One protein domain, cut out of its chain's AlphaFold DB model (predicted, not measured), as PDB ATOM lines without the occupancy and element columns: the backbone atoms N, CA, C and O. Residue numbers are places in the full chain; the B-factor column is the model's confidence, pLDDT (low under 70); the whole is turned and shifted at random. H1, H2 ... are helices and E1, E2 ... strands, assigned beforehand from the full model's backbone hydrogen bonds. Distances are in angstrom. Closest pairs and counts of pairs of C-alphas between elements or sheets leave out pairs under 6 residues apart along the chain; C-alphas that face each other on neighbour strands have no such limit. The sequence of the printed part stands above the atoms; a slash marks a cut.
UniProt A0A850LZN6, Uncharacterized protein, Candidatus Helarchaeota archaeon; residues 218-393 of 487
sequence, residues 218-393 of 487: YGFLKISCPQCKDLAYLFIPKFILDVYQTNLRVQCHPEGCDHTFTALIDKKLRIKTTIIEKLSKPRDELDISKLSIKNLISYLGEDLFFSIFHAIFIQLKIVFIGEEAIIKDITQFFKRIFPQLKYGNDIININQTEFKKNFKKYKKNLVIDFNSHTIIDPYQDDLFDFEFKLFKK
ATOM      1  N   TYR A 218      10.151  -4.570 110.401       94.56
ATOM      2  CA  TYR A 218       9.789  -4.214 111.771       94.56
ATOM      3  C   TYR A 218      10.380  -5.200 112.779       94.56
ATOM      4  O   TYR A 218      10.428  -6.412 112.545       94.56
ATOM      5  N   GLY A 219      10.868  -4.667 113.893       93.38
ATOM      6  CA  GLY A 219      11.022  -5.403 115.135       93.38
ATOM      7  C   GLY A 219       9.659  -5.549 115.800       93.38
ATOM      8  O   GLY A 219       8.831  -4.644 115.727       93.38
ATOM      9  N   PHE A 220       9.428  -6.702 116.422       95.50
ATOM     10  CA  PHE A 220       8.193  -6.986 117.137       95.50
ATOM     11  C   PHE A 220       8.541  -7.272 118.597       95.50
ATOM     12  O   PHE A 220       9.289  -8.210 118.883       95.50
ATOM     13  N   LEU A 221       8.064  -6.419 119.503       94.00
ATOM     14  CA  LEU A 221       8.377  -6.442 120.930       94.00
ATOM     15  C   LEU A 221       7.129  -6.778 121.747       94.00
ATOM     16  O   LEU A 221       6.021  -6.366 121.413       94.00
ATOM     17  N   LYS A 222       7.339  -7.510 122.842       95.69
ATOM     18  CA  LYS A 222       6.337  -7.815 123.865       95.69
ATOM     19  C   LYS A 222       6.780  -7.134 125.147       95.69
ATOM     20  O   LYS A 222       7.869  -7.426 125.642       95.69
ATOM     21  N   ILE A 223       5.953  -6.240 125.669       96.06
ATOM     22  CA  ILE A 223       6.265  -5.446 126.855       96.06
ATOM     23  C   ILE A 223       5.185  -5.676 127.901       96.06
ATOM     24  O   ILE A 223       4.000  -5.591 127.603       96.06
ATOM     25  N   SER A 224       5.596  -5.985 129.126       96.19
ATOM     26  CA  SER A 224       4.677  -6.190 130.242       96.19
ATOM     27  C   SER A 224       4.434  -4.869 130.967       96.19
ATOM     28  O   SER A 224       5.379  -4.146 131.292       96.19
ATOM     29  N   CYS A 225       3.167  -4.566 131.234       96.12
ATOM     30  CA  CYS A 225       2.753  -3.426 132.028       96.12
ATOM     31  C   CYS A 225       3.436  -3.488 133.404       96.12
ATOM     32  O   CYS A 225       3.291  -4.495 134.106       96.12
ATOM     33  N   PRO A 226       4.147  -2.436 133.842       96.25
ATOM     34  CA  PRO A 226       4.830  -2.454 135.135       96.25
ATOM     35  C   PRO A 226       3.866  -2.688 136.309       96.25
ATOM     36  O   PRO A 226       4.261  -3.352 137.270       96.25
ATOM     37  N   GLN A 227       2.613  -2.229 136.190       96.19
ATOM     38  CA  GLN A 227       1.597  -2.264 137.243       96.19
ATOM     39  C   GLN A 227       0.825  -3.592 137.323       96.19
ATOM     40  O   GLN A 227       0.799  -4.212 138.378       96.19
ATOM     41  N   CYS A 228       0.216  -4.045 136.222       96.38
ATOM     42  CA  CYS A 228      -0.678  -5.220 136.224       96.38
ATOM     43  C   CYS A 228      -0.134  -6.440 135.469       96.38
ATOM     44  O   CYS A 228      -0.752  -7.497 135.482       96.38
ATOM     45  N   LYS A 229       1.033  -6.306 134.832       95.94
ATOM     46  CA  LYS A 229       1.697  -7.324 134.006       95.94
ATOM     47  C   LYS A 229       1.034  -7.676 132.672       95.94
ATOM     48  O   LYS A 229       1.652  -8.427 131.911       95.94
ATOM     49  N   ASP A 230      -0.099  -7.065 132.330       95.75
ATOM     50  CA  ASP A 230      -0.706  -7.189 131.000       95.75
ATOM     51  C   ASP A 230       0.265  -6.849 129.874       95.75
ATOM     52  O   ASP A 230       1.170  -6.025 130.020       95.75
ATOM     53  N   LEU A 231       0.083  -7.508 128.733       95.06
ATOM     54  CA  LEU A 231       1.025  -7.451 127.626       95.06
ATOM     55  C   LEU A 231       0.609  -6.399 126.595       95.06
ATOM     56  O   LEU A 231      -0.518  -6.395 126.105       95.06
ATOM     57  N   ALA A 232       1.561  -5.545 126.234       95.19
ATOM     58  CA  ALA A 232       1.524  -4.709 125.047       95.19
ATOM     59  C   ALA A 232       2.429  -5.304 123.962       95.19
ATOM     60  O   ALA A 232       3.525  -5.807 124.230       95.19
ATOM     61  N   TYR A 233       1.964  -5.206 122.724       94.81
ATOM     62  CA  TYR A 233       2.624  -5.711 121.530       94.81
ATOM     63  C   TYR A 233       2.960  -4.526 120.628       94.81
ATOM     64  O   TYR A 233       2.062  -3.819 120.183       94.81
ATOM     65  N   LEU A 234       4.250  -4.291 120.384       93.94
ATOM     66  CA  LEU A 234       4.722  -3.100 119.673       93.94
ATOM     67  C   LEU A 234       5.509  -3.468 118.427       93.94
ATOM     68  O   LEU A 234       6.383  -4.339 118.463       93.94
ATOM     69  N   PHE A 235       5.247  -2.737 117.351       94.62
ATOM     70  CA  PHE A 235       6.015  -2.809 116.118       94.62
ATOM     71  C   PHE A 235       6.857  -1.553 115.971       94.62
ATOM     72  O   PHE A 235       6.323  -0.453 115.905       94.62
ATOM     73  N   ILE A 236       8.172  -1.731 115.885       92.88
ATOM     74  CA  ILE A 236       9.119  -0.629 115.705       92.88
ATOM     75  C   ILE A 236       9.875  -0.878 114.405       92.88
ATOM     76  O   ILE A 236      10.424  -1.973 114.240       92.88
ATOM     77  N   PRO A 237       9.942   0.082 113.469       92.25
ATOM     78  CA  PRO A 237      10.739  -0.089 112.267       92.25
ATOM     79  C   PRO A 237      12.188  -0.457 112.604       92.25
ATOM     80  O   PRO A 237      12.836   0.183 113.434       92.25
ATOM     81  N   LYS A 238      12.734  -1.477 111.935       91.38
ATOM     82  CA  LYS A 238      14.104  -1.956 112.189       91.38
ATOM     83  C   LYS A 238      15.132  -0.855 112.007       91.38
ATOM     84  O   LYS A 238      16.047  -0.760 112.806       91.38
ATOM     85  N   PHE A 239      14.940   0.026 111.025       88.69
ATOM     86  CA  PHE A 239      15.865   1.136 110.825       88.69
ATOM     87  C   PHE A 239      15.909   2.086 112.033       88.69
ATOM     88  O   PHE A 239      16.953   2.677 112.273       88.69
ATOM     89  N   ILE A 240      14.822   2.233 112.802       89.44
ATOM     90  CA  ILE A 240      14.830   3.031 114.035       89.44
ATOM     91  C   ILE A 240      15.632   2.299 115.114       89.44
ATOM     92  O   ILE A 240      16.530   2.898 115.702       89.44
ATOM     93  N   LEU A 241      15.370   1.001 115.304       88.38
ATOM     94  CA  LEU A 241      16.107   0.147 116.246       88.38
ATOM     95  C   LEU A 241      17.615   0.103 115.944       88.38
ATOM     96  O   LEU A 241      18.437   0.169 116.855       88.38
ATOM     97  N   ASP A 242      17.979   0.016 114.666       85.38
ATOM     98  CA  ASP A 242      19.366  -0.089 114.214       85.38
ATOM     99  C   ASP A 242      20.128   1.230 114.408       85.38
ATOM    100  O   ASP A 242      21.317   1.228 114.734       85.38
ATOM    101  N   VAL A 243      19.449   2.363 114.198       79.62
ATOM    102  CA  VAL A 243      20.053   3.699 114.192       79.62
ATOM    103  C   VAL A 243      20.113   4.315 115.591       79.62
ATOM    104  O   VAL A 243      21.139   4.888 115.969       79.62
ATOM    105  N   TYR A 244      19.027   4.209 116.356       71.44
ATOM    106  CA  TYR A 244      18.865   4.843 117.664       71.44
ATOM    107  C   TYR A 244      18.917   3.796 118.761       71.44
ATOM    108  O   TYR A 244      17.952   3.509 119.456       71.44
ATOM    109  N   GLN A 245      20.109   3.232 118.918       66.12
ATOM    110  CA  GLN A 245      20.369   2.246 119.955       66.12
ATOM    111  C   GLN A 245      20.344   2.885 121.369       66.12
ATOM    112  O   GLN A 245      20.264   2.183 122.364       66.12
ATOM    113  N   THR A 246      20.414   4.211 121.520       65.50
ATOM    114  CA  THR A 246      20.267   4.903 122.820       65.50
ATOM    115  C   THR A 246      19.054   5.815 122.803       65.50
ATOM    116  O   THR A 246      18.931   6.600 121.867       65.50
ATOM    117  N   ASN A 247      18.248   5.766 123.869       74.62
ATOM    118  CA  ASN A 247      17.130   6.675 124.160       74.62
ATOM    119  C   ASN A 247      15.888   6.509 123.272       74.62
ATOM    120  O   ASN A 247      15.196   7.481 122.976       74.62
ATOM    121  N   LEU A 248      15.590   5.282 122.848       89.81
ATOM    122  CA  LEU A 248      14.331   5.008 122.173       89.81
ATOM    123  C   LEU A 248      13.208   4.894 123.208       89.81
ATOM    124  O   LEU A 248      13.234   3.973 124.023       89.81
ATOM    125  N   ARG A 249      12.235   5.803 123.179       91.56
ATOM    126  CA  ARG A 249      11.081   5.806 124.084       91.56
ATOM    127  C   ARG A 249       9.810   5.513 123.294       91.56
ATOM    128  O   ARG A 249       9.600   6.068 122.221       91.56
ATOM    129  N   VAL A 250       8.971   4.619 123.802       92.00
ATOM    130  CA  VAL A 250       7.680   4.286 123.182       92.00
ATOM    131  C   VAL A 250       6.596   4.288 124.244       92.00
ATOM    132  O   VAL A 250       6.754   3.662 125.295       92.00
ATOM    133  N   GLN A 251       5.486   4.968 123.972       92.06
ATOM    134  CA  GLN A 251       4.314   4.928 124.835       92.06
ATOM    135  C   GLN A 251       3.485   3.669 124.557       92.06
ATOM    136  O   GLN A 251       3.254   3.283 123.413       92.06
ATOM    137  N   CYS A 252       3.060   3.000 125.624       92.69
ATOM    138  CA  CYS A 252       2.396   1.707 125.576       92.69
ATOM    139  C   CYS A 252       0.984   1.792 126.161       92.69
ATOM    140  O   CYS A 252       0.788   2.306 127.265       92.69
ATOM    141  N   HIS A 253       0.031   1.184 125.451       90.62
ATOM    142  CA  HIS A 253      -1.364   1.038 125.866       90.62
ATOM    143  C   HIS A 253      -1.806  -0.425 125.672       90.62
ATOM    144  O   HIS A 253      -2.265  -0.785 124.586       90.62
ATOM    145  N   PRO A 254      -1.613  -1.313 126.666       89.56
ATOM    146  CA  PRO A 254      -2.076  -2.697 126.571       89.56
ATOM    147  C   PRO A 254      -3.599  -2.743 126.432       89.56
ATOM    148  O   PRO A 254      -4.290  -2.098 127.207       89.56
ATOM    149  N   GLU A 255      -4.151  -3.549 125.522       87.19
ATOM    150  CA  GLU A 255      -5.622  -3.634 125.394       87.19
ATOM    151  C   GLU A 255      -6.302  -4.308 126.595       87.19
ATOM    152  O   GLU A 255      -7.507  -4.158 126.780       87.19
ATOM    153  N   GLY A 256      -5.548  -5.076 127.390       87.19
ATOM    154  CA  GLY A 256      -6.064  -5.786 128.564       87.19
ATOM    155  C   GLY A 256      -6.300  -4.896 129.788       87.19
ATOM    156  O   GLY A 256      -7.074  -5.274 130.666       87.19
ATOM    157  N   CYS A 257      -5.695  -3.701 129.837       90.81
ATOM    158  CA  CYS A 257      -5.765  -2.826 131.003       90.81
ATOM    159  C   CYS A 257      -5.864  -1.344 130.636       90.81
ATOM    160  O   CYS A 257      -5.460  -0.917 129.563       90.81
ATOM    161  N   ASP A 258      -6.310  -0.525 131.586       90.44
ATOM    162  CA  ASP A 258      -6.419   0.925 131.403       90.44
ATOM    163  C   ASP A 258      -5.129   1.708 131.714       90.44
ATOM    164  O   ASP A 258      -5.147   2.945 131.668       90.44
ATOM    165  N   HIS A 259      -4.026   1.023 132.033       92.56
ATOM    166  CA  HIS A 259      -2.750   1.655 132.375       92.56
ATOM    167  C   HIS A 259      -2.006   2.157 131.136       92.56
ATOM    168  O   HIS A 259      -1.957   1.493 130.101       92.56
ATOM    169  N   THR A 260      -1.333   3.290 131.301       92.19
ATOM    170  CA  THR A 260      -0.415   3.862 130.320       92.19
ATOM    171  C   THR A 260       0.990   3.872 130.912       92.19
ATOM    172  O   THR A 260       1.178   4.176 132.091       92.19
ATOM    173  N   PHE A 261       1.990   3.519 130.113       93.81
ATOM    174  CA  PHE A 261       3.388   3.557 130.537       93.81
ATOM    175  C   PHE A 261       4.309   3.804 129.346       93.81
ATOM    176  O   PHE A 261       3.948   3.518 128.206       93.81
ATOM    177  N   THR A 262       5.509   4.305 129.603       93.38
ATOM    178  CA  THR A 262       6.585   4.366 128.612       93.38
ATOM    179  C   THR A 262       7.502   3.168 128.737       93.38
ATOM    180  O   THR A 262       7.703   2.617 129.818       93.38
ATOM    181  N   ALA A 263       8.071   2.768 127.607       93.44
ATOM    182  CA  ALA A 263       9.136   1.794 127.504       93.44
ATOM    183  C   ALA A 263      10.371   2.473 126.908       93.44
ATOM    184  O   ALA A 263      10.351   2.901 125.755       93.44
ATOM    185  N   LEU A 264      11.442   2.554 127.693       92.31
ATOM    186  CA  LEU A 264      12.764   2.966 127.238       92.31
ATOM    187  C   LEU A 264      13.539   1.727 126.785       92.31
ATOM    188  O   LEU A 264      13.745   0.798 127.572       92.31
ATOM    189  N   ILE A 265      13.962   1.717 125.525       90.56
ATOM    190  CA  ILE A 265      14.667   0.608 124.884       90.56
ATOM    191  C   ILE A 265      16.131   1.011 124.680       90.56
ATOM    192  O   ILE A 265      16.432   2.022 124.040       90.56
ATOM    193  N   ASP A 266      17.048   0.226 125.248       87.50
ATOM    194  CA  ASP A 266      18.491   0.475 125.168       87.50
ATOM    195  C   ASP A 266      19.181  -0.237 123.984       87.50
ATOM    196  O   ASP A 266      18.563  -0.965 123.202       87.50
ATOM    197  N   LYS A 267      20.515  -0.087 123.891       84.00
ATOM    198  CA  LYS A 267      21.327  -0.631 122.782       84.00
ATOM    199  C   LYS A 267      21.291  -2.151 122.699       84.00
ATOM    200  O   LYS A 267      21.586  -2.728 121.658       84.00
ATOM    201  N   LYS A 268      21.005  -2.799 123.825       88.19
ATOM    202  CA  LYS A 268      20.941  -4.249 123.987       88.19
ATOM    203  C   LYS A 268      19.491  -4.741 123.947       88.19
ATOM    204  O   LYS A 268      19.255  -5.897 124.292       88.19
ATOM    205  N   LEU A 269      18.546  -3.886 123.539       87.19
ATOM    206  CA  LEU A 269      17.105  -4.136 123.543       87.19
ATOM    207  C   LEU A 269      16.556  -4.466 124.938       87.19
ATOM    208  O   LEU A 269      15.543  -5.154 125.069       87.19
ATOM    209  N   ARG A 270      17.221  -3.992 125.997       90.62
ATOM    210  CA  ARG A 270      16.681  -4.054 127.354       90.62
ATOM    211  C   ARG A 270      15.629  -2.970 127.493       90.62
ATOM    212  O   ARG A 270      15.799  -1.865 126.986       90.62
ATOM    213  N   ILE A 271      14.558  -3.313 128.193       92.56
ATOM    214  CA  ILE A 271      13.376  -2.474 128.320       92.56
ATOM    215  C   ILE A 271      13.252  -2.040 129.776       92.56
ATOM    216  O   ILE A 271      13.145  -2.886 130.664       92.56
ATOM    217  N   LYS A 272      13.256  -0.728 130.017       92.81
ATOM    218  CA  LYS A 272      12.885  -0.119 131.300       92.81
ATOM    219  C   LYS A 272      11.514   0.526 131.129       92.81
ATOM    220  O   LYS A 272      11.340   1.322 130.212       92.81
ATOM    221  N   THR A 273      10.553   0.181 131.979       94.06
ATOM    222  CA  THR A 273       9.204   0.751 131.914       94.06
ATOM    223  C   THR A 273       8.942   1.738 133.043       94.06
ATOM    224  O   THR A 273       9.377   1.516 134.174       94.06
ATOM    225  N   THR A 274       8.199   2.801 132.737       92.75
ATOM    226  CA  THR A 274       7.805   3.846 133.691       92.75
ATOM    227  C   THR A 274       6.312   4.131 133.545       92.75
ATOM    228  O   THR A 274       5.826   4.332 132.435       92.75
ATOM    229  N   ILE A 275       5.565   4.110 134.651       92.62
ATOM    230  CA  ILE A 275       4.120   4.394 134.651       92.62
ATOM    231  C   ILE A 275       3.892   5.877 134.357       92.62
ATOM    232  O   ILE A 275       4.630   6.721 134.858       92.62
ATOM    233  N   ILE A 276       2.842   6.179 133.595       91.19
ATOM    234  CA  ILE A 276       2.398   7.547 133.335       91.19
ATOM    235  C   ILE A 276       1.044   7.769 134.004       91.19
ATOM    236  O   ILE A 276       0.129   6.954 133.859       91.19
ATOM    237  N   GLU A 277       0.908   8.879 134.735       90.75
ATOM    238  CA  GLU A 277      -0.390   9.304 135.258       90.75
ATOM    239  C   GLU A 277      -1.293   9.728 134.089       90.75
ATOM    240  O   GLU A 277      -0.922  10.534 133.239       90.75
ATOM    241  N   LYS A 278      -2.492   9.150 134.040       91.38
ATOM    242  CA  LYS A 278      -3.412   9.269 132.910       91.38
ATOM    243  C   LYS A 278      -4.234  10.554 132.996       91.38
ATOM    244  O   LYS A 278      -4.890  10.799 134.010       91.38
ATOM    245  N   LEU A 279      -4.255  11.336 131.917       93.31
ATOM    246  CA  LEU A 279      -5.141  12.497 131.766       93.31
ATOM    247  C   LEU A 279      -6.387  12.167 130.947       93.31
ATOM    248  O   LEU A 279      -7.455  12.734 131.195       93.31
ATOM    249  N   SER A 280      -6.278  11.258 129.978       92.38
ATOM    250  CA  SER A 280      -7.408  10.875 129.134       92.38
ATOM    251  C   SER A 280      -7.374   9.399 128.742       92.38
ATOM    252  O   SER A 280      -6.393   8.688 128.940       92.38
ATOM    253  N   LYS A 281      -8.501   8.884 128.234       92.31
ATOM    254  CA  LYS A 281      -8.568   7.505 127.739       92.31
ATOM    255  C   LYS A 281      -7.933   7.433 126.343       92.31
ATOM    256  O   LYS A 281      -8.423   8.155 125.473       92.31
ATOM    257  N   PRO A 282      -6.933   6.558 126.119       91.38
ATOM    258  CA  PRO A 282      -6.323   6.355 124.816       91.38
ATOM    259  C   PRO A 282      -7.361   6.009 123.752       91.38
ATOM    260  O   PRO A 282      -8.337   5.300 124.026       91.38
ATOM    261  N   ARG A 283      -7.140   6.505 122.540       92.00
ATOM    262  CA  ARG A 283      -7.943   6.238 121.351       92.00
ATOM    263  C   ARG A 283      -7.007   5.978 120.187       92.00
ATOM    264  O   ARG A 283      -6.025   6.681 120.020       92.00
ATOM    265  N   ASP A 284      -7.352   4.996 119.369       90.44
ATOM    266  CA  ASP A 284      -6.595   4.712 118.148       90.44
ATOM    267  C   ASP A 284      -6.995   5.622 116.975       90.44
ATOM    268  O   ASP A 284      -6.272   5.734 115.988       90.44
ATOM    269  N   GLU A 285      -8.151   6.279 117.095       93.06
ATOM    270  CA  GLU A 285      -8.755   7.094 116.049       93.06
ATOM    271  C   GLU A 285      -8.749   8.585 116.396       93.06
ATOM    272  O   GLU A 285      -9.099   8.982 117.515       93.06
ATOM    273  N   LEU A 286      -8.409   9.411 115.404       93.56
ATOM    274  CA  LEU A 286      -8.472  10.867 115.461       93.56
ATOM    275  C   LEU A 286      -9.465  11.402 114.430       93.56
ATOM    276  O   LEU A 286      -9.289  11.226 113.225       93.56
ATOM    277  N   ASP A 287     -10.483  12.105 114.914       93.38
ATOM    278  CA  ASP A 287     -11.374  12.910 114.081       93.38
ATOM    279  C   ASP A 287     -10.730  14.285 113.857       93.38
ATOM    280  O   ASP A 287     -10.709  15.132 114.756       93.38
ATOM    281  N   ILE A 288     -10.193  14.503 112.653       91.00
ATOM    282  CA  ILE A 288      -9.472  15.735 112.291       91.00
ATOM    283  C   ILE A 288     -10.399  16.961 112.346       91.00
ATOM    284  O   ILE A 288      -9.955  18.076 112.614       91.00
ATOM    285  N   SER A 289     -11.711  16.778 112.172       89.06
ATOM    286  CA  SER A 289     -12.672  17.883 112.278       89.06
ATOM    287  C   SER A 289     -12.895  18.359 113.719       89.06
ATOM    288  O   SER A 289     -13.467  19.425 113.934       89.06
ATOM    289  N   LYS A 290     -12.423  17.591 114.710       93.25
ATOM    290  CA  LYS A 290     -12.605  17.844 116.145       93.25
ATOM    291  C   LYS A 290     -11.270  17.914 116.883       93.25
ATOM    292  O   LYS A 290     -11.146  17.410 117.999       93.25
ATOM    293  N   LEU A 291     -10.242  18.497 116.268       94.94
ATOM    294  CA  LEU A 291      -8.946  18.665 116.929       94.94
ATOM    295  C   LEU A 291      -9.060  19.575 118.157       94.94
ATOM    296  O   LEU A 291      -9.356  20.764 118.048       94.94
ATOM    297  N   SER A 292      -8.741  19.007 119.315       96.38
ATOM    298  CA  SER A 292      -8.662  19.690 120.604       96.38
ATOM    299  C   SER A 292      -7.536  19.101 121.448       96.38
ATOM    300  O   SER A 292      -7.048  18.005 121.156       96.38
ATOM    301  N   ILE A 293      -7.130  19.795 122.518       97.44
ATOM    302  CA  ILE A 293      -6.068  19.325 123.427       97.44
ATOM    303  C   ILE A 293      -6.418  17.932 123.966       97.44
ATOM    304  O   ILE A 293      -5.609  17.010 123.905       97.44
ATOM    305  N   LYS A 294      -7.664  17.745 124.417       97.25
ATOM    306  CA  LYS A 294      -8.159  16.460 124.928       97.25
ATOM    307  C   LYS A 294      -8.096  15.351 123.881       97.25
ATOM    308  O   LYS A 294      -7.687  14.235 124.204       97.25
ATOM    309  N   ASN A 295      -8.524  15.634 122.650       96.44
ATOM    310  CA  ASN A 295      -8.545  14.633 121.586       96.44
ATOM    311  C   ASN A 295      -7.127  14.268 121.133       96.44
ATOM    312  O   ASN A 295      -6.861  13.089 120.926       96.44
ATOM    313  N   LEU A 296      -6.202  15.231 121.091       96.31
ATOM    314  CA  LEU A 296      -4.795  14.965 120.794       96.31
ATOM    315  C   LEU A 296      -4.093  14.181 121.902       96.31
ATOM    316  O   LEU A 296      -3.413  13.218 121.577       96.31
ATOM    317  N   ILE A 297      -4.293  14.510 123.184       96.12
ATOM    318  CA  ILE A 297      -3.742  13.704 124.293       96.12
ATOM    319  C   ILE A 297      -4.309  12.283 124.246       96.12
ATOM    320  O   ILE A 297      -3.574  11.318 124.411       96.12
ATOM    321  N   SER A 298      -5.609  12.138 123.974       94.44
ATOM    322  CA  SER A 298      -6.239  10.815 123.873       94.44
ATOM    323  C   SER A 298      -5.695   9.999 122.703       94.44
ATOM    324  O   SER A 298      -5.589   8.787 122.819       94.44
ATOM    325  N   TYR A 299      -5.377  10.643 121.583       93.75
ATOM    326  CA  TYR A 299      -4.898   9.967 120.383       93.75
ATOM    327  C   TYR A 299      -3.388   9.672 120.419       93.75
ATOM    328  O   TYR A 299      -2.974   8.545 120.183       93.75
ATOM    329  N   LEU A 300      -2.567  10.675 120.744       92.81
ATOM    330  CA  LEU A 300      -1.104  10.559 120.799       92.81
ATOM    331  C   LEU A 300      -0.618   9.832 122.055       92.81
ATOM    332  O   LEU A 300       0.462   9.248 122.047       92.81
ATOM    333  N   GLY A 301      -1.396   9.923 123.135       93.31
ATOM    334  CA  GLY A 301      -0.952   9.616 124.482       93.31
ATOM    335  C   GLY A 301      -0.237  10.796 125.156       93.31
ATOM    336  O   GLY A 301       0.261  11.720 124.508       93.31
ATOM    337  N   GLU A 302      -0.214  10.776 126.491       92.88
ATOM    338  CA  GLU A 302       0.387  11.821 127.326       92.88
ATOM    339  C   GLU A 302       1.879  12.055 127.044       92.88
ATOM    340  O   GLU A 302       2.280  13.201 126.873       92.88
ATOM    341  N   ASP A 303       2.696  11.001 126.953       92.06
ATOM    342  CA  ASP A 303       4.150  11.129 126.774       92.06
ATOM    343  C   ASP A 303       4.491  11.792 125.443       92.06
ATOM    344  O   ASP A 303       5.283  12.733 125.391       92.06
ATOM    345  N   LEU A 304       3.846  11.346 124.362       92.75
ATOM    346  CA  LEU A 304       4.080  11.907 123.040       92.75
ATOM    347  C   LEU A 304       3.584  13.350 122.940       92.75
ATOM    348  O   LEU A 304       4.298  14.212 122.425       92.75
ATOM    349  N   PHE A 305       2.384  13.632 123.454       94.94
ATOM    350  CA  PHE A 305       1.842  14.987 123.458       94.94
ATOM    351  C   PHE A 305       2.713  15.944 124.287       94.94
ATOM    352  O   PHE A 305       3.034  17.032 123.807       94.94
ATOM    353  N   PHE A 306       3.151  15.538 125.483       94.19
ATOM    354  CA  PHE A 306       4.040  16.348 126.321       94.19
ATOM    355  C   PHE A 306       5.412  16.527 125.686       94.19
ATOM    356  O   PHE A 306       5.918  17.640 125.692       94.19
ATOM    357  N   SER A 307       5.970  15.498 125.043       93.19
ATOM    358  CA  SER A 307       7.238  15.615 124.312       93.19
ATOM    359  C   SER A 307       7.154  16.667 123.201       93.19
ATOM    360  O   SER A 307       8.038  17.510 123.077       93.19
ATOM    361  N   ILE A 308       6.072  16.651 122.409       93.94
ATOM    362  CA  ILE A 308       5.840  17.643 121.346       93.94
ATOM    363  C   ILE A 308       5.693  19.041 121.942       93.94
ATOM    364  O   ILE A 308       6.350  19.978 121.488       93.94
ATOM    365  N   PHE A 309       4.840  19.181 122.958       94.06
ATOM    366  CA  PHE A 309       4.602  20.457 123.622       94.06
ATOM    367  C   PHE A 309       5.893  21.031 124.210       94.06
ATOM    368  O   PHE A 309       6.227  22.184 123.950       94.06
ATOM    369  N   HIS A 310       6.641  20.211 124.944       92.12
ATOM    370  CA  HIS A 310       7.897  20.578 125.574       92.12
ATOM    371  C   HIS A 310       8.937  21.004 124.537       92.12
ATOM    372  O   HIS A 310       9.540  22.063 124.673       92.12
ATOM    373  N   ALA A 311       9.092  20.243 123.448       92.31
ATOM    374  CA  ALA A 311       9.998  20.603 122.363       92.31
ATOM    375  C   ALA A 311       9.631  21.949 121.720       92.31
ATOM    376  O   ALA A 311      10.510  22.783 121.525       92.31
ATOM    377  N   ILE A 312       8.347  22.202 121.448       91.94
ATOM    378  CA  ILE A 312       7.887  23.508 120.950       91.94
ATOM    379  C   ILE A 312       8.239  24.620 121.944       91.94
ATOM    380  O   ILE A 312       8.775  25.661 121.560       91.94
ATOM    381  N   PHE A 313       7.945  24.386 123.220       87.44
ATOM    382  CA  PHE A 313       8.133  25.335 124.308       87.44
ATOM    383  C   PHE A 313       9.596  25.792 124.429       87.44
ATOM    384  O   PHE A 313       9.880  26.990 124.538       87.44
ATOM    385  N   ILE A 314      10.533  24.850 124.308       87.44
ATOM    386  CA  ILE A 314      11.980  25.099 124.340       87.44
ATOM    387  C   ILE A 314      12.587  25.374 122.950       87.44
ATOM    388  O   ILE A 314      13.800  25.316 122.780       87.44
ATOM    389  N   GLN A 315      11.773  25.668 121.930       89.44
ATOM    390  CA  GLN A 315      12.229  25.941 120.554       89.44
ATOM    391  C   GLN A 315      13.097  24.825 119.942       89.44
ATOM    392  O   GLN A 315      13.939  25.061 119.068       89.44
ATOM    393  N   LEU A 316      12.892  23.583 120.378       90.25
ATOM    394  CA  LEU A 316      13.509  22.434 119.751       90.25
ATOM    395  C   LEU A 316      12.780  22.090 118.455       90.25
ATOM    396  O   LEU A 316      11.564  21.918 118.405       90.25
ATOM    397  N   LYS A 317      13.569  21.882 117.405       94.94
ATOM    398  CA  LYS A 317      13.066  21.386 116.130       94.94
ATOM    399  C   LYS A 317      12.539  19.955 116.244       94.94
ATOM    400  O   LYS A 317      13.288  19.042 116.607       94.94
ATOM    401  N   ILE A 318      11.304  19.756 115.802       95.75
ATOM    402  CA  ILE A 318      10.603  18.473 115.759       95.75
ATOM    403  C   ILE A 318      10.644  17.914 114.339       95.75
ATOM    404  O   ILE A 318      10.394  18.622 113.363       95.75
ATOM    405  N   VAL A 319      10.952  16.629 114.223       95.81
ATOM    406  CA  VAL A 319      10.970  15.890 112.962       95.81
ATOM    407  C   VAL A 319       9.930  14.785 113.042       95.81
ATOM    408  O   VAL A 319      10.115  13.793 113.744       95.81
ATOM    409  N   PHE A 320       8.842  14.949 112.302       95.69
ATOM    410  CA  PHE A 320       7.828  13.923 112.154       95.69
ATOM    411  C   PHE A 320       8.143  13.013 110.971       95.69
ATOM    412  O   PHE A 320       8.476  13.474 109.878       95.69
ATOM    413  N   ILE A 321       8.001  11.711 111.202       93.44
ATOM    414  CA  ILE A 321       8.042  10.672 110.182       93.44
ATOM    415  C   ILE A 321       6.615  10.138 110.038       93.44
ATOM    416  O   ILE A 321       6.110   9.483 110.948       93.44
ATOM    417  N   GLY A 322       5.930  10.439 108.931       88.31
ATOM    418  CA  GLY A 322       4.524  10.046 108.784       88.31
ATOM    419  C   GLY A 322       3.810  10.622 107.561       88.31
ATOM    420  O   GLY A 322       4.439  10.991 106.572       88.31
ATOM    421  N   GLU A 323       2.473  10.646 107.609       88.00
ATOM    422  CA  GLU A 323       1.667  11.270 106.548       88.00
ATOM    423  C   GLU A 323       1.690  12.782 106.650       88.00
ATOM    424  O   GLU A 323       1.413  13.343 107.708       88.00
ATOM    425  N   GLU A 324       1.889  13.439 105.515       89.94
ATOM    426  CA  GLU A 324       1.891  14.893 105.467       89.94
ATOM    427  C   GLU A 324       0.559  15.516 105.880       89.94
ATOM    428  O   GLU A 324       0.578  16.502 106.610       89.94
ATOM    429  N   ALA A 325      -0.575  14.936 105.477       90.56
ATOM    430  CA  ALA A 325      -1.896  15.492 105.769       90.56
ATOM    431  C   ALA A 325      -2.133  15.648 107.283       90.56
ATOM    432  O   ALA A 325      -2.255  16.770 107.772       90.56
ATOM    433  N   ILE A 326      -2.068  14.546 108.042       90.00
ATOM    434  CA  ILE A 326      -2.284  14.577 109.497       90.00
ATOM    435  C   ILE A 326      -1.245  15.435 110.228       90.00
ATOM    436  O   ILE A 326      -1.588  16.176 111.147       90.00
ATOM    437  N   ILE A 327       0.025  15.387 109.809       91.81
ATOM    438  CA  ILE A 327       1.086  16.188 110.434       91.81
ATOM    439  C   ILE A 327       0.835  17.682 110.215       91.81
ATOM    440  O   ILE A 327       1.063  18.489 111.120       91.81
ATOM    441  N   LYS A 328       0.341  18.066 109.035       92.00
ATOM    442  CA  LYS A 328      -0.011  19.450 108.721       92.00
ATOM    443  C   LYS A 328      -1.174  19.934 109.585       92.00
ATOM    444  O   LYS A 328      -1.071  21.032 110.130       92.00
ATOM    445  N   ASP A 329      -2.208  19.118 109.777       93.06
ATOM    446  CA  ASP A 329      -3.365  19.460 110.617       93.06
ATOM    447  C   ASP A 329      -2.985  19.584 112.100       93.06
ATOM    448  O   ASP A 329      -3.309  20.577 112.755       93.06
ATOM    449  N   ILE A 330      -2.196  18.637 112.619       93.06
ATOM    450  CA  ILE A 330      -1.650  18.704 113.983       93.06
ATOM    451  C   ILE A 330      -0.764  19.946 114.146       93.06
ATOM    452  O   ILE A 330      -0.859  20.657 115.146       93.06
ATOM    453  N   THR A 331       0.058  20.270 113.147       92.88
ATOM    454  CA  THR A 331       0.876  21.490 113.178       92.88
ATOM    455  C   THR A 331       0.015  22.754 113.186       92.88
ATOM    456  O   THR A 331       0.314  23.697 113.919       92.88
ATOM    457  N   GLN A 332      -1.047  22.807 112.377       93.50
ATOM    458  CA  GLN A 332      -1.978  23.937 112.377       93.50
ATOM    459  C   GLN A 332      -2.665  24.099 113.731       93.50
ATOM    460  O   GLN A 332      -2.812  25.226 114.203       93.50
ATOM    461  N   PHE A 333      -3.019  22.993 114.386       94.50
ATOM    462  CA  PHE A 333      -3.522  23.031 115.750       94.50
ATOM    463  C   PHE A 333      -2.492  23.638 116.715       94.50
ATOM    464  O   PHE A 333      -2.809  24.601 117.412       94.50
ATOM    465  N   PHE A 334      -1.246  23.152 116.715       93.81
ATOM    466  CA  PHE A 334      -0.207  23.690 117.601       93.81
ATOM    467  C   PHE A 334       0.111  25.163 117.335       93.81
ATOM    468  O   PHE A 334       0.403  25.879 118.283       93.81
ATOM    469  N   LYS A 335      -0.022  25.659 116.099       92.75
ATOM    470  CA  LYS A 335       0.105  27.095 115.786       92.75
ATOM    471  C   LYS A 335      -0.949  27.974 116.466       92.75
ATOM    472  O   LYS A 335      -0.701  29.158 116.659       92.75
ATOM    473  N   ARG A 336      -2.112  27.428 116.836       91.38
ATOM    474  CA  ARG A 336      -3.121  28.166 117.618       91.38
ATOM    475  C   ARG A 336      -2.664  28.380 119.064       91.38
ATOM    476  O   ARG A 336      -2.999  29.397 119.658       91.38
ATOM    477  N   ILE A 337      -1.901  27.429 119.606       89.25
ATOM    478  CA  ILE A 337      -1.290  27.510 120.941       89.25
ATOM    479  C   ILE A 337      -0.003  28.348 120.867       89.25
ATOM    480  O   ILE A 337       0.221  29.258 121.648       89.25
ATOM    481  N   PHE A 338       0.827  28.129 119.855       88.56
ATOM    482  CA  PHE A 338       2.104  28.812 119.697       88.56
ATOM    483  C   PHE A 338       2.157  29.527 118.343       88.56
ATOM    484  O   PHE A 338       2.681  28.965 117.373       88.56
ATOM    485  N   PRO A 339       1.625  30.761 118.242       83.62
ATOM    486  CA  PRO A 339       1.568  31.512 116.985       83.62
ATOM    487  C   PRO A 339       2.931  31.718 116.316       83.62
ATOM    488  O   PRO A 339       3.007  31.867 115.097       83.62
ATOM    489  N   GLN A 340       4.014  31.698 117.096       79.44
ATOM    490  CA  GLN A 340       5.385  31.830 116.612       79.44
ATOM    491  C   GLN A 340       5.901  30.610 115.830       79.44
ATOM    492  O   GLN A 340       6.921  30.730 115.152       79.44
ATOM    493  N   LEU A 341       5.221  29.456 115.895       83.06
ATOM    494  CA  LEU A 341       5.653  28.226 115.225       83.06
ATOM    495  C   LEU A 341       5.665  28.348 113.699       83.06
ATOM    496  O   LEU A 341       4.660  28.666 113.056       83.06
ATOM    497  N   LYS A 342       6.782  27.954 113.086       76.81
ATOM    498  CA  LYS A 342       6.982  27.928 111.634       76.81
ATOM    499  C   LYS A 342       7.120  26.490 111.130       76.81
ATOM    500  O   LYS A 342       8.142  25.832 111.318       76.81
ATOM    501  N   TYR A 343       6.100  26.010 110.412       74.56
ATOM    502  CA  TYR A 343       6.182  24.749 109.657       74.56
ATOM    503  C   TYR A 343       7.302  24.830 108.609       74.56
ATOM    504  O   TYR A 343       7.449  25.855 107.948       74.56
ATOM    505  N   GLY A 344       8.095  23.765 108.485       74.12
ATOM    506  CA  GLY A 344       9.296  23.698 107.649       74.12
ATOM    507  C   GLY A 344      10.586  24.131 108.358       74.12
ATOM    508  O   GLY A 344      11.661  23.680 107.969       74.12
ATOM    509  N   ASN A 345      10.491  24.934 109.426       83.50
ATOM    510  CA  ASN A 345      11.644  25.363 110.223       83.50
ATOM    511  C   ASN A 345      11.690  24.667 111.585       83.50
ATOM    512  O   ASN A 345      12.700  24.038 111.910       83.50
ATOM    513  N   ASP A 346      10.597  24.776 112.343       89.06
ATOM    514  CA  ASP A 346      10.476  24.266 113.712       89.06
ATOM    515  C   ASP A 346       9.873  22.863 113.720       89.06
ATOM    516  O   ASP A 346      10.277  22.009 114.500       89.06
ATOM    517  N   ILE A 347       8.939  22.605 112.801       93.88
ATOM    518  CA  ILE A 347       8.331  21.292 112.589       93.88
ATOM    519  C   ILE A 347       8.604  20.869 111.152       93.88
ATOM    520  O   ILE A 347       8.192  21.547 110.209       93.88
ATOM    521  N   ILE A 348       9.297  19.748 110.992       94.81
ATOM    522  CA  ILE A 348       9.690  19.185 109.703       94.81
ATOM    523  C   ILE A 348       8.958  17.857 109.533       94.81
ATOM    524  O   ILE A 348       9.020  17.005 110.415       94.81
ATOM    525  N   ASN A 349       8.295  17.664 108.396       95.56
ATOM    526  CA  ASN A 349       7.779  16.361 107.996       95.56
ATOM    527  C   ASN A 349       8.707  15.733 106.953       95.56
ATOM    528  O   ASN A 349       9.059  16.388 105.974       95.56
ATOM    529  N   ILE A 350       9.071  14.470 107.147       95.19
ATOM    530  CA  ILE A 350       9.871  13.686 106.204       95.19
ATOM    531  C   ILE A 350       9.317  12.267 106.092       95.19
ATOM    532  O   ILE A 350       8.737  11.718 107.027       95.19
ATOM    533  N   ASN A 351       9.541  11.619 104.953       92.06
ATOM    534  CA  ASN A 351       9.208  10.203 104.815       92.06
ATOM    535  C   ASN A 351      10.301   9.299 105.426       92.06
ATOM    536  O   ASN A 351      11.447   9.708 105.638       92.06
ATOM    537  N   GLN A 352       9.956   8.029 105.667       89.69
ATOM    538  CA  GLN A 352      10.866   7.039 106.263       89.69
ATOM    539  C   GLN A 352      12.159   6.844 105.452       89.69
ATOM    540  O   GLN A 352      13.243   6.724 106.025       89.69
ATOM    541  N   THR A 353      12.071   6.843 104.117       91.00
ATOM    542  CA  THR A 353      13.225   6.650 103.223       91.00
ATOM    543  C   THR A 353      14.227   7.795 103.341       91.00
ATOM    544  O   THR A 353      15.437   7.563 103.407       91.00
ATOM    545  N   GLU A 354      13.740   9.032 103.381       93.44
ATOM    546  CA  GLU A 354      14.565  10.220 103.553       93.44
ATOM    547  C   GLU A 354      15.205  10.250 104.940       93.44
ATOM    548  O   GLU A 354      16.418  10.458 105.051       93.44
ATOM    549  N   PHE A 355      14.429   9.971 105.991       92.50
ATOM    550  CA  PHE A 355      14.969   9.898 107.343       92.50
ATOM    551  C   PHE A 355      16.084   8.860 107.448       92.50
ATOM    552  O   PHE A 355      17.159   9.162 107.962       92.50
ATOM    553  N   LYS A 356      15.883   7.659 106.890       91.25
ATOM    554  CA  LYS A 356      16.890   6.590 106.893       91.25
ATOM    555  C   LYS A 356      18.207   7.030 106.249       91.25
ATOM    556  O   LYS A 356      19.273   6.691 106.758       91.25
ATOM    557  N   LYS A 357      18.152   7.804 105.159       93.19
ATOM    558  CA  LYS A 357      19.347   8.347 104.486       93.19
ATOM    559  C   LYS A 357      20.030   9.445 105.308       93.19
ATOM    560  O   LYS A 357      21.254   9.520 105.326       93.19
ATOM    561  N   ASN A 358      19.245  10.265 106.005       93.19
ATOM    562  CA  ASN A 358      19.706  11.514 106.610       93.19
ATOM    563  C   ASN A 358      19.683  11.525 108.147       93.19
ATOM    564  O   ASN A 358      19.849  12.587 108.741       93.19
ATOM    565  N   PHE A 359      19.521  10.381 108.818       90.50
ATOM    566  CA  PHE A 359      19.260  10.325 110.264       90.50
ATOM    567  C   PHE A 359      20.274  11.106 111.114       90.50
ATOM    568  O   PHE A 359      19.909  11.707 112.119       90.50
ATOM    569  N   LYS A 360      21.557  11.132 110.710       90.75
ATOM    570  CA  LYS A 360      22.622  11.840 111.441       90.75
ATOM    571  C   LYS A 360      22.339  13.339 111.561       90.75
ATOM    572  O   LYS A 360      22.708  13.925 112.574       90.75
ATOM    573  N   LYS A 361      21.666  13.929 110.563       92.94
ATOM    574  CA  LYS A 361      21.236  15.335 110.545       92.94
ATOM    575  C   LYS A 361      20.242  15.640 111.667       92.94
ATOM    576  O   LYS A 361      20.221  16.761 112.155       92.94
ATOM    577  N   TYR A 362      19.465  14.640 112.082       91.62
ATOM    578  CA  TYR A 362      18.336  14.794 112.997       91.62
ATOM    579  C   TYR A 362      18.631  14.343 114.434       91.62
ATOM    580  O   TYR A 362      17.737  14.319 115.267       91.62
ATOM    581  N   LYS A 363      19.884  14.004 114.767       88.31
ATOM    582  CA  LYS A 363      20.252  13.496 116.105       88.31
ATOM    583  C   LYS A 363      20.005  14.471 117.257       88.31
ATOM    584  O   LYS A 363      19.949  14.040 118.401       88.31
ATOM    585  N   LYS A 364      19.960  15.772 116.965       90.06
ATOM    586  CA  LYS A 364      19.707  16.830 117.954       90.06
ATOM    587  C   LYS A 364      18.247  17.282 117.953       90.06
ATOM    588  O   LYS A 364      17.941  18.286 118.571       90.06
ATOM    589  N   ASN A 365      17.387  16.611 117.198       93.00
ATOM    590  CA  ASN A 365      15.978  16.938 117.063       93.00
ATOM    591  C   ASN A 365      15.146  15.959 117.881       93.00
ATOM    592  O   ASN A 365      15.569  14.824 118.090       93.00
ATOM    593  N   LEU A 366      13.936  16.376 118.248       93.75
ATOM    594  CA  LEU A 366      12.915  15.445 118.703       93.75
ATOM    595  C   LEU A 366      12.389  14.743 117.458       93.75
ATOM    596  O   LEU A 366      11.799  15.393 116.595       93.75
ATOM    597  N   VAL A 367      12.635  13.443 117.334       94.31
ATOM    598  CA  VAL A 367      12.128  12.672 116.196       94.31
ATOM    599  C   VAL A 367      10.963  11.816 116.656       94.31
ATOM    600  O   VAL A 367      11.081  11.065 117.622       94.31
ATOM    601  N   ILE A 368       9.854  11.913 115.936       93.94
ATOM    602  CA  ILE A 368       8.624  11.183 116.223       93.94
ATOM    603  C   ILE A 368       8.233  10.396 114.980       93.94
ATOM    604  O   ILE A 368       7.938  10.977 113.934       93.94
ATOM    605  N   ASP A 369       8.197   9.073 115.100       91.50
ATOM    606  CA  ASP A 369       7.553   8.221 114.105       91.50
ATOM    607  C   ASP A 369       6.082   8.041 114.463       91.50
ATOM    608  O   ASP A 369       5.720   7.261 115.345       91.50
ATOM    609  N   PHE A 370       5.239   8.771 113.738       85.50
ATOM    610  CA  PHE A 370       3.796   8.781 113.934       85.50
ATOM    611  C   PHE A 370       3.155   7.421 113.673       85.50
ATOM    612  O   PHE A 370       2.095   7.151 114.220       85.50
ATOM    613  N   ASN A 371       3.767   6.571 112.842       83.00
ATOM    614  CA  ASN A 371       3.203   5.262 112.515       83.00
ATOM    615  C   ASN A 371       3.483   4.204 113.589       83.00
ATOM    616  O   ASN A 371       2.864   3.148 113.554       83.00
ATOM    617  N   SER A 372       4.456   4.427 114.474       82.44
ATOM    618  CA  SER A 372       4.823   3.470 115.527       82.44
ATOM    619  C   SER A 372       4.749   4.063 116.936       82.44
ATOM    620  O   SER A 372       5.139   3.390 117.887       82.44
ATOM    621  N   HIS A 373       4.281   5.312 117.069       83.00
ATOM    622  CA  HIS A 373       4.331   6.116 118.299       83.00
ATOM    623  C   HIS A 373       5.701   6.074 118.992       83.00
ATOM    624  O   HIS A 373       5.815   6.038 120.218       83.00
ATOM    625  N   THR A 374       6.756   6.056 118.181       82.81
ATOM    626  CA  THR A 374       8.126   5.959 118.667       82.81
ATOM    627  C   THR A 374       8.743   7.343 118.761       82.81
ATOM    628  O   THR A 374       8.716   8.109 117.796       82.81
ATOM    629  N   ILE A 375       9.337   7.635 119.914       82.88
ATOM    630  CA  ILE A 375      10.022   8.885 120.216       82.88
ATOM    631  C   ILE A 375      11.514   8.607 120.317       82.88
ATOM    632  O   ILE A 375      11.970   7.709 121.027       82.88
ATOM    633  N   ILE A 376      12.283   9.416 119.611       82.81
ATOM    634  CA  ILE A 376      13.714   9.538 119.820       82.81
ATOM    635  C   ILE A 376      13.914  10.904 120.451       82.81
ATOM    636  O   ILE A 376      13.871  11.935 119.771       82.81
ATOM    637  N   ASP A 377      14.074  10.879 121.767       82.00
ATOM    638  CA  ASP A 377      14.206  12.080 122.570       82.00
ATOM    639  C   ASP A 377      15.696  12.420 122.743       82.00
ATOM    640  O   ASP A 377      16.468  11.585 123.243       82.00
ATOM    641  N   PRO A 378      16.154  13.607 122.305       71.94
ATOM    642  CA  PRO A 378      17.497  14.065 122.628       71.94
ATOM    643  C   PRO A 378      17.653  14.403 124.119       71.94
ATOM    644  O   PRO A 378      18.790  14.477 124.591       71.94
ATOM    645  N   TYR A 379      16.554  14.582 124.859       71.25
ATOM    646  CA  TYR A 379      16.561  14.849 126.291       71.25
ATOM    647  C   TYR A 379      16.339  13.558 127.082       71.25
ATOM    648  O   TYR A 379      15.531  12.704 126.728       71.25
ATOM    649  N   GLN A 380      17.102  13.401 128.162       65.19
ATOM    650  CA  GLN A 380      16.962  12.295 129.117       65.19
ATOM    651  C   GLN A 380      16.180  12.717 130.372       65.19
ATOM    652  O   GLN A 380      16.221  12.012 131.377       65.19
ATOM    653  N   ASP A 381      15.511  13.876 130.337       61.53
ATOM    654  CA  ASP A 381      14.744  14.375 131.476       61.53
ATOM    655  C   ASP A 381      13.382  13.671 131.534       61.53
ATOM    656  O   ASP A 381      12.492  13.896 130.718       61.53
ATOM    657  N   ASP A 382      13.247  12.790 132.524       59.50
ATOM    658  CA  ASP A 382      12.112  11.881 132.719       59.50
ATOM    659  C   ASP A 382      10.863  12.553 133.348       59.50
ATOM    660  O   ASP A 382       9.937  11.851 133.754       59.50
ATOM    661  N   LEU A 383      10.807  13.886 133.481       69.50
ATOM    662  CA  LEU A 383       9.790  14.553 134.310       69.50
ATOM    663  C   LEU A 383       8.993  15.619 133.548       69.50
ATOM    664  O   LEU A 383       9.244  16.814 133.678       69.50
ATOM    665  N   PHE A 384       7.941  15.182 132.850       90.31
ATOM    666  CA  PHE A 384       6.867  16.046 132.327       90.31
ATOM    667  C   PHE A 384       5.891  16.512 133.427       90.31
ATOM    668  O   PHE A 384       4.680  16.612 133.216       90.31
ATOM    669  N   ASP A 385       6.391  16.753 134.644       92.19
ATOM    670  CA  ASP A 385       5.560  17.126 135.793       92.19
ATOM    671  C   ASP A 385       4.863  18.469 135.557       92.19
ATOM    672  O   ASP A 385       3.690  18.633 135.904       92.19
ATOM    673  N   PHE A 386       5.563  19.428 134.944       93.44
ATOM    674  CA  PHE A 386       4.989  20.722 134.591       93.44
ATOM    675  C   PHE A 386       3.832  20.565 133.600       93.44
ATOM    676  O   PHE A 386       2.719  21.013 133.886       93.44
ATOM    677  N   GLU A 387       4.072  19.888 132.477       95.06
ATOM    678  CA  GLU A 387       3.086  19.644 131.428       95.06
ATOM    679  C   GLU A 387       1.888  18.888 131.997       95.06
ATOM    680  O   GLU A 387       0.741  19.282 131.785       95.06
ATOM    681  N   PHE A 388       2.137  17.859 132.805       95.31
ATOM    682  CA  PHE A 388       1.083  17.100 133.453       95.31
ATOM    683  C   PHE A 388       0.194  17.990 134.333       95.31
ATOM    684  O   PHE A 388      -1.034  17.963 134.203       95.31
ATOM    685  N   LYS A 389       0.776  18.812 135.221       96.00
ATOM    686  CA  LYS A 389      -0.004  19.715 136.089       96.00
ATOM    687  C   LYS A 389      -0.743  20.782 135.284       96.00
ATOM    688  O   LYS A 389      -1.901  21.070 135.603       96.00
ATOM    689  N   LEU A 390      -0.109  21.328 134.246       96.06
ATOM    690  CA  LEU A 390      -0.715  22.291 133.332       96.06
ATOM    691  C   LEU A 390      -1.941  21.683 132.649       96.06
ATOM    692  O   LEU A 390      -3.049  22.197 132.800       96.06
ATOM    693  N   PHE A 391      -1.783  20.549 131.968       97.56
ATOM    694  CA  PHE A 391      -2.875  19.942 131.217       97.56
ATOM    695  C   PHE A 391      -3.954  19.341 132.122       97.56
ATOM    696  O   PHE A 391      -5.132  19.407 131.779       97.56
ATOM    697  N   LYS A 392      -3.621  18.895 133.339       97.56
ATOM    698  CA  LYS A 392      -4.623  18.530 134.358       97.56
ATOM    699  C   LYS A 392      -5.504  19.712 134.778       97.56
ATOM    700  O   LYS A 392      -6.662  19.502 135.132       97.56
ATOM    701  N   LYS A 393      -4.973  20.942 134.777       97.12
ATOM    702  CA  LYS A 393      -5.743  22.176 135.017       97.12
ATOM    703  C   LYS A 393      -6.534  22.571 133.769       97.12
ATOM    704  O   LYS A 393      -7.734  22.798 133.875       97.12
TER     705      LYS A 393
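Overview. This is residues 218 to 393 of the 487 residues of an uncharacterized protein of Candidatus Helarchaeota archaeon (UniProt A0A850LZN6). A strongly twisted seven-stranded sheet runs through the domain; over its antiparallel strands E3 and E4 the hairpin E1 and E2 crosses partly face to face, and H3, H4 and H5 pack round its parallel strands E9, E7 and E8. H6 packs on H3, and H2, with E6 beside it, is near H3 and H4. The printed part has 176 residues, with E1 E2 H1 E3 E4 E5 E6 H2 H3 E7 H4 E8 H5 E9 E10 H6 along the chain. The large sheet is mixed, in the order E5 E4 E3 E10 E9 E7 E8. The class is mixed, helices and strands; the whole is compact, with a radius of gyration of the C-alphas of 15.4 A and spans of 42 by 40 by 28 A.

Along the chain. E1, residues 218 to 224, begins at C-alpha 218 (9.789, -4.214, 111.771) and is 19.3 A long; E2, 231 to 237, is 19.6 A. H1, 238 to 243, precedes E3, 248 to 252, E4, 260 to 265, 16.4 A, E5, 271 to 276, 15.7 A, and E6, 285 to 287. H2, 293 to 300, H3, 302 to 313, 15.9 A, and E7, 318 to 321, follow. H4, 324 to 337, is 20.2 A; then come E8, 347 to 350, H5, 352 to 362, E9, 366 to 369, and E10, 374 to 376. H6, 385 to 393, ends at C-alpha 393 (-5.743, 22.176, 135.017).

Arrangement. E3, E4 and E5 form a meander, each strand the antiparallel neighbour of the one before, with N 250 and O 263 at 2.9 A and N 264 and O 272 at 2.8 A. E7 and E8 are parallel, with N 320 and O 348 at 2.8 A. E7, H4 and E8 form a strand-helix-strand unit, two parallel neighbour strands with a helix between; E8, H5 and E9 form a split one, with E7 between its strands, and both crossovers are right-handed. H3 and H4 are on one face of this sheet, making two layers. E1 and E2, with N 221 and O 234 at 2.9 A, make a sandwich, two sheets face to face, with the large sheet, the strands at 54 degrees. H3 and H6 touch, about perpendicular at 76 degrees, Phe 306 and Glu 387 having the closest C-alphas, 6.2 A. Every O i to N i+4 pair is within hydrogen-bond range in H1, H2, H3 and H6, against 8 of 10 in H4 and 4 of 7 in H5.

Size, cuts and confidence. The farthest C-alphas, of Lys 229 and Gln 340, are 43.0 A apart. The printed part has no cut and no long link. The model's pLDDT is under 70 at residues 245 to 246 and 380 to 383.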